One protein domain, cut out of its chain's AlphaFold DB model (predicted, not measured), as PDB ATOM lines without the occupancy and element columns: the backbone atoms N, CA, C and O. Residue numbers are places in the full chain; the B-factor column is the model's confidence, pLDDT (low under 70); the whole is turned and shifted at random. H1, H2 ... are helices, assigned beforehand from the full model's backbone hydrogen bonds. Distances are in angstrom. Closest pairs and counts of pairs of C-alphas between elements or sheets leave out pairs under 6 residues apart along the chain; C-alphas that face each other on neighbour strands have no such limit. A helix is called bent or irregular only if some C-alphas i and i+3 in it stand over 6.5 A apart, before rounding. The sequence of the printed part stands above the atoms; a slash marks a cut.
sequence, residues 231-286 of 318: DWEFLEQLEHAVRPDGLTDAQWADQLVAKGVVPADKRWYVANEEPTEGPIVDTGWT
ATOM      1  N   ASP A 231     123.172 125.150 181.506       85.88
ATOM      2  CA  ASP A 231     124.378 125.786 182.055       85.88
ATOM      3  C   ASP A 231     124.102 126.888 183.113       85.88
ATOM      4  O   ASP A 231     125.037 127.569 183.559       85.88
ATOM      5  N   TRP A 232     122.847 127.077 183.544       87.06
ATOM      6  CA  TRP A 232     122.420 128.007 184.603       87.06
ATOM      7  C   TRP A 232     121.676 127.324 185.768       87.06
ATOM      8  O   TRP A 232     121.249 128.000 186.703       87.06
ATOM      9  N   GLU A 233     121.612 125.989 185.804       85.31
ATOM     10  CA  GLU A 233     120.959 125.184 186.858       85.31
ATOM     11  C   GLU A 233     121.593 125.367 188.255       85.31
ATOM     12  O   GLU A 233     121.061 124.927 189.274       85.31
ATOM     13  N   PHE A 234     122.740 126.047 188.334       81.00
ATOM     14  CA  PHE A 234     123.335 126.464 189.601       81.00
ATOM     15  C   PHE A 234     122.542 127.563 190.323       81.00
ATOM     16  O   PHE A 234     122.728 127.728 191.527       81.00
ATOM     17  N   LEU A 235     121.679 128.313 189.625       79.50
ATOM     18  CA  LEU A 235     120.894 129.400 190.221       79.50
ATOM     19  C   LEU A 235     119.923 128.884 191.295       79.50
ATOM     20  O   LEU A 235     119.848 129.474 192.368       79.50
ATOM     21  N   GLU A 236     119.297 127.725 191.065       75.19
ATOM     22  CA  GLU A 236     118.438 127.026 192.040       75.19
ATOM     23  C   GLU A 236     119.201 126.674 193.333       75.19
ATOM     24  O   GLU A 236     118.677 126.760 194.440       75.19
ATOM     25  N   GLN A 237     120.482 126.307 193.213       74.50
ATOM     26  CA  GLN A 237     121.340 126.007 194.366       74.50
ATOM     27  C   GLN A 237     121.909 127.273 195.026       74.50
ATOM     28  O   GLN A 237     122.240 127.251 196.214       74.50
ATOM     29  N   LEU A 238     122.042 128.361 194.265       72.94
ATOM     30  CA  LEU A 238     122.545 129.653 194.725       72.94
ATOM     31  C   LEU A 238     121.492 130.422 195.532       72.94
ATOM     32  O   LEU A 238     121.854 131.048 196.524       72.94
ATOM     33  N   GLU A 239     120.208 130.326 195.173       68.31
ATOM     34  CA  GLU A 239     119.087 130.916 195.927       68.31
ATOM     35  C   GLU A 239     119.113 130.498 197.410       68.31
ATOM     36  O   GLU A 239     118.841 131.290 198.310       68.31
ATOM     37  N   HIS A 240     119.504 129.253 197.684       68.56
ATOM     38  CA  HIS A 240     119.580 128.695 199.036       68.56
ATOM     39  C   HIS A 240     120.961 128.878 199.711       68.56
ATOM     40  O   HIS A 240     121.194 128.354 200.806       68.56
ATOM     41  N   ALA A 241     121.901 129.598 199.086       66.38
ATOM     42  CA  ALA A 241     123.284 129.727 199.544       66.38
ATOM     43  C   ALA A 241     123.541 131.045 200.307       66.38
ATOM     44  O   ALA A 241     123.888 132.072 199.731       66.38
ATOM     45  N   VAL A 242     123.465 130.995 201.640       69.44
ATOM     46  CA  VAL A 242     123.774 132.145 202.514       69.44
ATOM     47  C   VAL A 242     125.280 132.451 202.526       69.44
ATOM     48  O   VAL A 242     126.082 131.580 202.878       69.44
ATOM     49  N   ARG A 243     125.661 133.695 202.198       71.00
ATOM     50  CA  ARG A 243     127.043 134.211 202.264       71.00
ATOM     51  C   ARG A 243     127.497 134.354 203.729       71.00
ATOM     52  O   ARG A 243     126.883 135.116 204.467       71.00
ATOM     53  N   PRO A 244     128.579 133.679 204.168       73.25
ATOM     54  CA  PRO A 244     129.154 133.887 205.494       73.25
ATOM     55  C   PRO A 244     129.636 135.324 205.716       73.25
ATOM     56  O   PRO A 244     130.296 135.905 204.850       73.25
ATOM     57  N   ASP A 245     129.366 135.846 206.910       75.75
ATOM     58  CA  ASP A 245     129.722 137.206 207.317       75.75
ATOM     59  C   ASP A 245     131.228 137.491 207.144       75.75
ATOM     60  O   ASP A 245     132.088 136.682 207.507       75.75
ATOM     61  N   GLY A 246     131.556 138.674 206.619       73.50
ATOM     62  CA  GLY A 246     132.941 139.136 206.462       73.50
ATOM     63  C   GLY A 246     133.695 138.606 205.234       73.50
ATOM     64  O   GLY A 246     134.899 138.849 205.131       73.50
ATOM     65  N   LEU A 247     133.026 137.915 204.305       70.56
ATOM     66  CA  LEU A 247     133.559 137.616 202.970       70.56
ATOM     67  C   LEU A 247     133.184 138.709 201.962       70.56
ATOM     68  O   LEU A 247     132.081 139.245 202.014       70.56
ATOM     69  N   THR A 248     134.067 138.983 200.998       77.25
ATOM     70  CA  THR A 248     133.696 139.730 199.781       77.25
ATOM     71  C   THR A 248     133.027 138.816 198.755       77.25
ATOM     72  O   THR A 248     133.237 137.602 198.772       77.25
ATOM     73  N   ASP A 249     132.285 139.381 197.804       74.81
ATOM     74  CA  ASP A 249     131.592 138.622 196.751       74.81
ATOM     75  C   ASP A 249     132.558 137.792 195.896       74.81
ATOM     76  O   ASP A 249     132.301 136.622 195.631       74.81
ATOM     77  N   ALA A 250     133.746 138.323 195.591       81.44
ATOM     78  CA  ALA A 250     134.833 137.558 194.974       81.44
ATOM     79  C   ALA A 250     135.240 136.324 195.812       81.44
ATOM     80  O   ALA A 250     135.315 135.215 195.285       81.44
ATOM     81  N   GLN A 251     135.449 136.483 197.126       83.88
ATOM     82  CA  GLN A 251     135.793 135.372 198.030       83.88
ATOM     83  C   GLN A 251     134.641 134.371 198.199       83.88
ATOM     84  O   GLN A 251     134.879 133.183 198.439       83.88
ATOM     85  N   TRP A 252     133.398 134.839 198.097       82.00
ATOM     86  CA  TRP A 252     132.203 134.009 198.156       82.00
ATOM     87  C   TRP A 252     132.023 133.189 196.875       82.00
ATOM     88  O   TRP A 252     131.863 131.969 196.950       82.00
ATOM     89  N   ALA A 253     132.177 133.820 195.710       83.19
ATOM     90  CA  ALA A 253     132.197 133.167 194.408       83.19
ATOM     91  C   ALA A 253     133.318 132.118 194.323       83.19
ATOM     92  O   ALA A 253     133.054 130.978 193.945       83.19
ATOM     93  N   ASP A 254     134.538 132.442 194.768       88.25
ATOM     94  CA  ASP A 254     135.649 131.481 194.843       88.25
ATOM     95  C   ASP A 254     135.312 130.267 195.722       88.25
ATOM     96  O   ASP A 254     135.634 129.130 195.370       88.25
ATOM     97  N   GLN A 255     134.610 130.468 196.844       86.31
ATOM     98  CA  GLN A 255     134.127 129.357 197.663       86.31
ATOM     99  C   GLN A 255     133.027 128.538 196.986       86.31
ATOM    100  O   GLN A 255     133.009 127.320 197.150       86.31
ATOM    101  N   LEU A 256     132.088 129.165 196.279       84.88
ATOM    102  CA  LEU A 256     130.990 128.470 195.603       84.88
ATOM    103  C   LEU A 256     131.482 127.671 194.390       84.88
ATOM    104  O   LEU A 256     131.049 126.533 194.205       84.88
ATOM    105  N   VAL A 257     132.458 128.198 193.648       88.62
ATOM    106  CA  VAL A 257     133.184 127.466 192.598       88.62
ATOM    107  C   VAL A 257     133.985 126.308 193.202       88.62
ATOM    108  O   VAL A 257     133.884 125.178 192.731       88.62
ATOM    109  N   ALA A 258     134.716 126.527 194.302       93.12
ATOM    110  CA  ALA A 258     135.470 125.463 194.977       93.12
ATOM    111  C   ALA A 258     134.584 124.364 195.605       93.12
ATOM    112  O   ALA A 258     135.041 123.234 195.779       93.12
ATOM    113  N   LYS A 259     133.323 124.676 195.936       88.75
ATOM    114  CA  LYS A 259     132.299 123.709 196.380       88.75
ATOM    115  C   LYS A 259     131.615 122.982 195.212       88.75
ATOM    116  O   LYS A 259     130.897 122.021 195.464       88.75
ATOM    117  N   GLY A 260     131.826 123.421 193.968       87.62
ATOM    118  CA  GLY A 260     131.143 122.896 192.785       87.62
ATOM    119  C   GLY A 260     129.676 123.323 192.664       87.62
ATOM    120  O   GLY A 260     128.928 122.659 191.956       87.62
ATOM    121  N   VAL A 261     129.268 124.394 193.358       85.94
ATOM    122  CA  VAL A 261     127.920 124.975 193.234       85.94
ATOM    123  C   VAL A 261     127.854 125.821 191.966       85.94
ATOM    124  O   VAL A 261     127.011 125.582 191.116       85.94
ATOM    125  N   VAL A 262     128.774 126.779 191.815       83.81
ATOM    126  CA  VAL A 262     128.819 127.716 190.679       83.81
ATOM    127  C   VAL A 262     129.863 127.238 189.655       83.81
ATOM    128  O   VAL A 262     130.993 126.947 190.055       83.81
ATOM    129  N   PRO A 263     129.548 127.166 188.348       88.44
ATOM    130  CA  PRO A 263     130.540 126.881 187.310       88.44
ATOM    131  C   PRO A 263     131.656 127.935 187.278       88.44
ATOM    132  O   PRO A 263     131.411 129.126 187.465       88.44
ATOM    133  N   ALA A 264     132.902 127.522 187.031       89.56
ATOM    134  CA  ALA A 264     134.058 128.425 187.103       89.56
ATOM    135  C   ALA A 264     134.009 129.568 186.065       89.56
ATOM    136  O   ALA A 264     134.470 130.674 186.338       89.56
ATOM    137  N   ASP A 265     133.406 129.316 184.905       86.31
ATOM    138  CA  ASP A 265     133.107 130.281 183.840       86.31
ATOM    139  C   ASP A 265     131.939 131.227 184.174       86.31
ATOM    140  O   ASP A 265     131.812 132.280 183.556       86.31
ATOM    141  N   LYS A 266     131.122 130.894 185.184       84.69
ATOM    142  CA  LYS A 266     130.024 131.721 185.714       84.69
ATOM    143  C   LYS A 266     130.395 132.437 187.024       84.69
ATOM    144  O   LYS A 266     129.558 133.132 187.592       84.69
ATOM    145  N   ARG A 267     131.650 132.334 187.496       86.06
ATOM    146  CA  ARG A 267     132.152 133.003 188.722       86.06
ATOM    147  C   ARG A 267     131.828 134.502 188.756       86.06
ATOM    148  O   ARG A 267     131.437 135.006 189.806       86.06
ATOM    149  N   TRP A 268     131.986 135.187 187.620       79.38
ATOM    150  CA  TRP A 268     131.768 136.632 187.473       79.38
ATOM    151  C   TRP A 268     130.362 137.069 187.902       79.38
ATOM    152  O   TRP A 268     130.224 138.147 188.466       79.38
ATOM    153  N   TYR A 269     129.346 136.217 187.723       77.12
ATOM    154  CA  TYR A 269     127.970 136.497 188.133       77.12
ATOM    155  C   TYR A 269     127.866 136.698 189.651       77.12
ATOM    156  O   TYR A 269     127.316 137.692 190.114       77.12
ATOM    157  N   VAL A 270     128.462 135.787 190.431       76.44
ATOM    158  CA  VAL A 270     128.406 135.833 191.903       76.44
ATOM    159  C   VAL A 270     129.435 136.793 192.495       76.44
ATOM    160  O   VAL A 270     129.166 137.427 193.507       76.44
ATOM    161  N   ALA A 271     130.594 136.949 191.854       74.12
ATOM    162  CA  ALA A 271     131.581 137.958 192.242       74.12
ATOM    163  C   ALA A 271     131.146 139.395 191.888       74.12
ATOM    164  O   ALA A 271     131.812 140.347 192.295       74.12
ATOM    165  N   ASN A 272     130.084 139.526 191.083       68.19
ATOM    166  CA  ASN A 272     129.736 140.687 190.267       68.19
ATOM    167  C   ASN A 272     130.962 141.403 189.709       68.19
ATOM    168  O   ASN A 272     131.229 142.583 189.948       68.19
ATOM    169  N   GLU A 273     131.686 140.647 188.909       67.62
ATOM    170  CA  GLU A 273     132.583 141.193 187.916       67.62
ATOM    171  C   GLU A 273     131.764 141.347 186.618       67.62
ATOM    172  O   GLU A 273     130.797 140.615 186.381       67.62
ATOM    173  N   GLU A 274     132.109 142.299 185.752       63.31
ATOM    174  CA  GLU A 274     131.785 142.084 184.340       63.31
ATOM    175  C   GLU A 274     132.535 140.832 183.847       63.31
ATOM    176  O   GLU A 274     133.572 140.480 184.418       63.31
ATOM    177  N   PRO A 275     132.140 140.233 182.710       61.31
ATOM    178  CA  PRO A 275     133.016 139.308 181.990       61.31
ATOM    179  C   PRO A 275     134.392 139.904 181.591       61.31
ATOM    180  O   PRO A 275     135.256 139.142 181.156       61.31
ATOM    181  N   THR A 276     134.630 141.220 181.761       52.53
ATOM    182  CA  THR A 276     135.956 141.863 181.623       52.53
ATOM    183  C   THR A 276     136.378 142.819 182.759       52.53
ATOM    184  O   THR A 276     137.435 142.570 183.336       52.53
ATOM    185  N   GLU A 277     135.631 143.879 183.121       35.38
ATOM    186  CA  GLU A 277     136.000 144.817 184.217       35.38
ATOM    187  C   GLU A 277     134.785 145.245 185.098       35.38
ATOM    188  O   GLU A 277     133.971 146.061 184.686       35.38
ATOM    189  N   GLY A 278     134.626 144.693 186.317       30.33
ATOM    190  CA  GLY A 278     133.525 145.040 187.262       30.33
ATOM    191  C   GLY A 278     133.776 146.284 188.144       30.33
ATOM    192  O   GLY A 278     134.789 146.956 187.933       30.33
ATOM    193  N   PRO A 279     132.957 146.588 189.190       36.22
ATOM    194  CA  PRO A 279     131.919 145.776 189.869       36.22
ATOM    195  C   PRO A 279     130.482 146.378 189.674       36.22
ATOM    196  O   PRO A 279     130.276 146.964 188.619       36.22
ATOM    197  N   ILE A 280     129.410 146.288 190.496       33.12
ATOM    198  CA  ILE A 280     129.137 145.860 191.898       33.12
ATOM    199  C   ILE A 280     127.723 145.224 192.026       33.12
ATOM    200  O   ILE A 280     126.778 145.725 191.430       33.12
ATOM    201  N   VAL A 281     127.562 144.207 192.888       35.50
ATOM    202  CA  VAL A 281     126.288 143.678 193.445       35.50
ATOM    203  C   VAL A 281     126.559 143.126 194.839       35.50
ATOM    204  O   VAL A 281     127.678 142.695 195.106       35.50
ATOM    205  N   ASP A 282     125.525 143.059 195.678       35.66
ATOM    206  CA  ASP A 282     125.522 142.191 196.857       35.66
ATOM    207  C   ASP A 282     124.723 140.899 196.563       35.66
ATOM    208  O   ASP A 282     123.565 140.956 196.133       35.66
ATOM    209  N   THR A 283     125.351 139.733 196.753       37.44
ATOM    210  CA  THR A 283     124.726 138.402 196.569       37.44
ATOM    211  C   THR A 283     124.312 137.712 197.873       37.44
ATOM    212  O   THR A 283     123.895 136.554 197.852       37.44
ATOM    213  N   GLY A 284     124.458 138.365 199.026       33.28
ATOM    214  CA  GLY A 284     124.400 137.712 200.324       33.28
ATOM    215  C   GLY A 284     123.546 138.429 201.358       33.28
ATOM    216  O   GLY A 284     123.969 139.429 201.936       33.28
ATOM    217  N   TRP A 285     122.442 137.781 201.745       33.88
ATOM    218  CA  TRP A 285     121.884 137.949 203.090       33.88
ATOM    219  C   TRP A 285     123.003 137.736 204.120       33.88
ATOM    220  O   TRP A 285     123.424 136.606 204.371       33.88
ATOM    221  N   THR A 286     123.488 138.830 204.706       36.50
ATOM    222  CA  THR A 286     124.362 138.789 205.883       36.50
ATOM    223  C   THR A 286     123.544 138.233 207.047       36.50
ATOM    224  O   THR A 286     122.362 138.571 207.176       36.50
TER     225      THR A 286
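This is residues 231 to 286 of the 318 residues of an uncharacterized protein of Kytococcus schroeteri (UniProt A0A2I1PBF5). A small helical hairpin, H2 and H3 folded back side by side, makes the body, with the short helix H1 off to one side of it and a last stretch without a named element, residues 272 to 286, running on from H3 in a wide loop. The printed part has 56 residues with three named helices, H1, H2 and H3 in that order, and no named strand; the class is all helix, though the helices hold 24 of the 56 residues, under half. The whole is compact, with a radius of gyration of the C-alphas of 10.4 A, and rounded, with spans of 28 by 27 by 17 A.

H1, residues 234 to 239, begins at C-alpha 234 at (123.335, 126.464, 189.601) and is 8.8 A long from first to last C-alpha. H2, residues 249 to 258, is the longest helix at 13.8 A; its C-alpha 249 is at (131.592, 138.622, 196.751). H3, residues 264 to 271, measures 11.1 A and ends at C-alpha 271 at (131.581, 137.958, 192.242). H3 is irregular: C-alphas 265 and 268 are 7.4 A apart.

H2 and H3 touch and form a helical hairpin, at a shallow tilt of 30 degrees, opposite ways. Their closest C-alphas, those of Ala 250 and Ala 271, are 4.3 A apart. H1 is apart from H2 and from H3. In H1 and H2 every O i to N i+4 pair is within hydrogen-bond range; in H3 1 of 4 is, beside 3 of 5 O i to N i+3 pairs.

The two C-alphas farthest apart, those of Asp 231 and Gly 246, are 29.1 A from each other. The printed part has no cut. The link from H1 to H2 is short, that from H2 to H3 tight, and no link is long. The mean pLDDT of the printed part is 70.5; residues 239 to 242 and 272 to 286 are under 70.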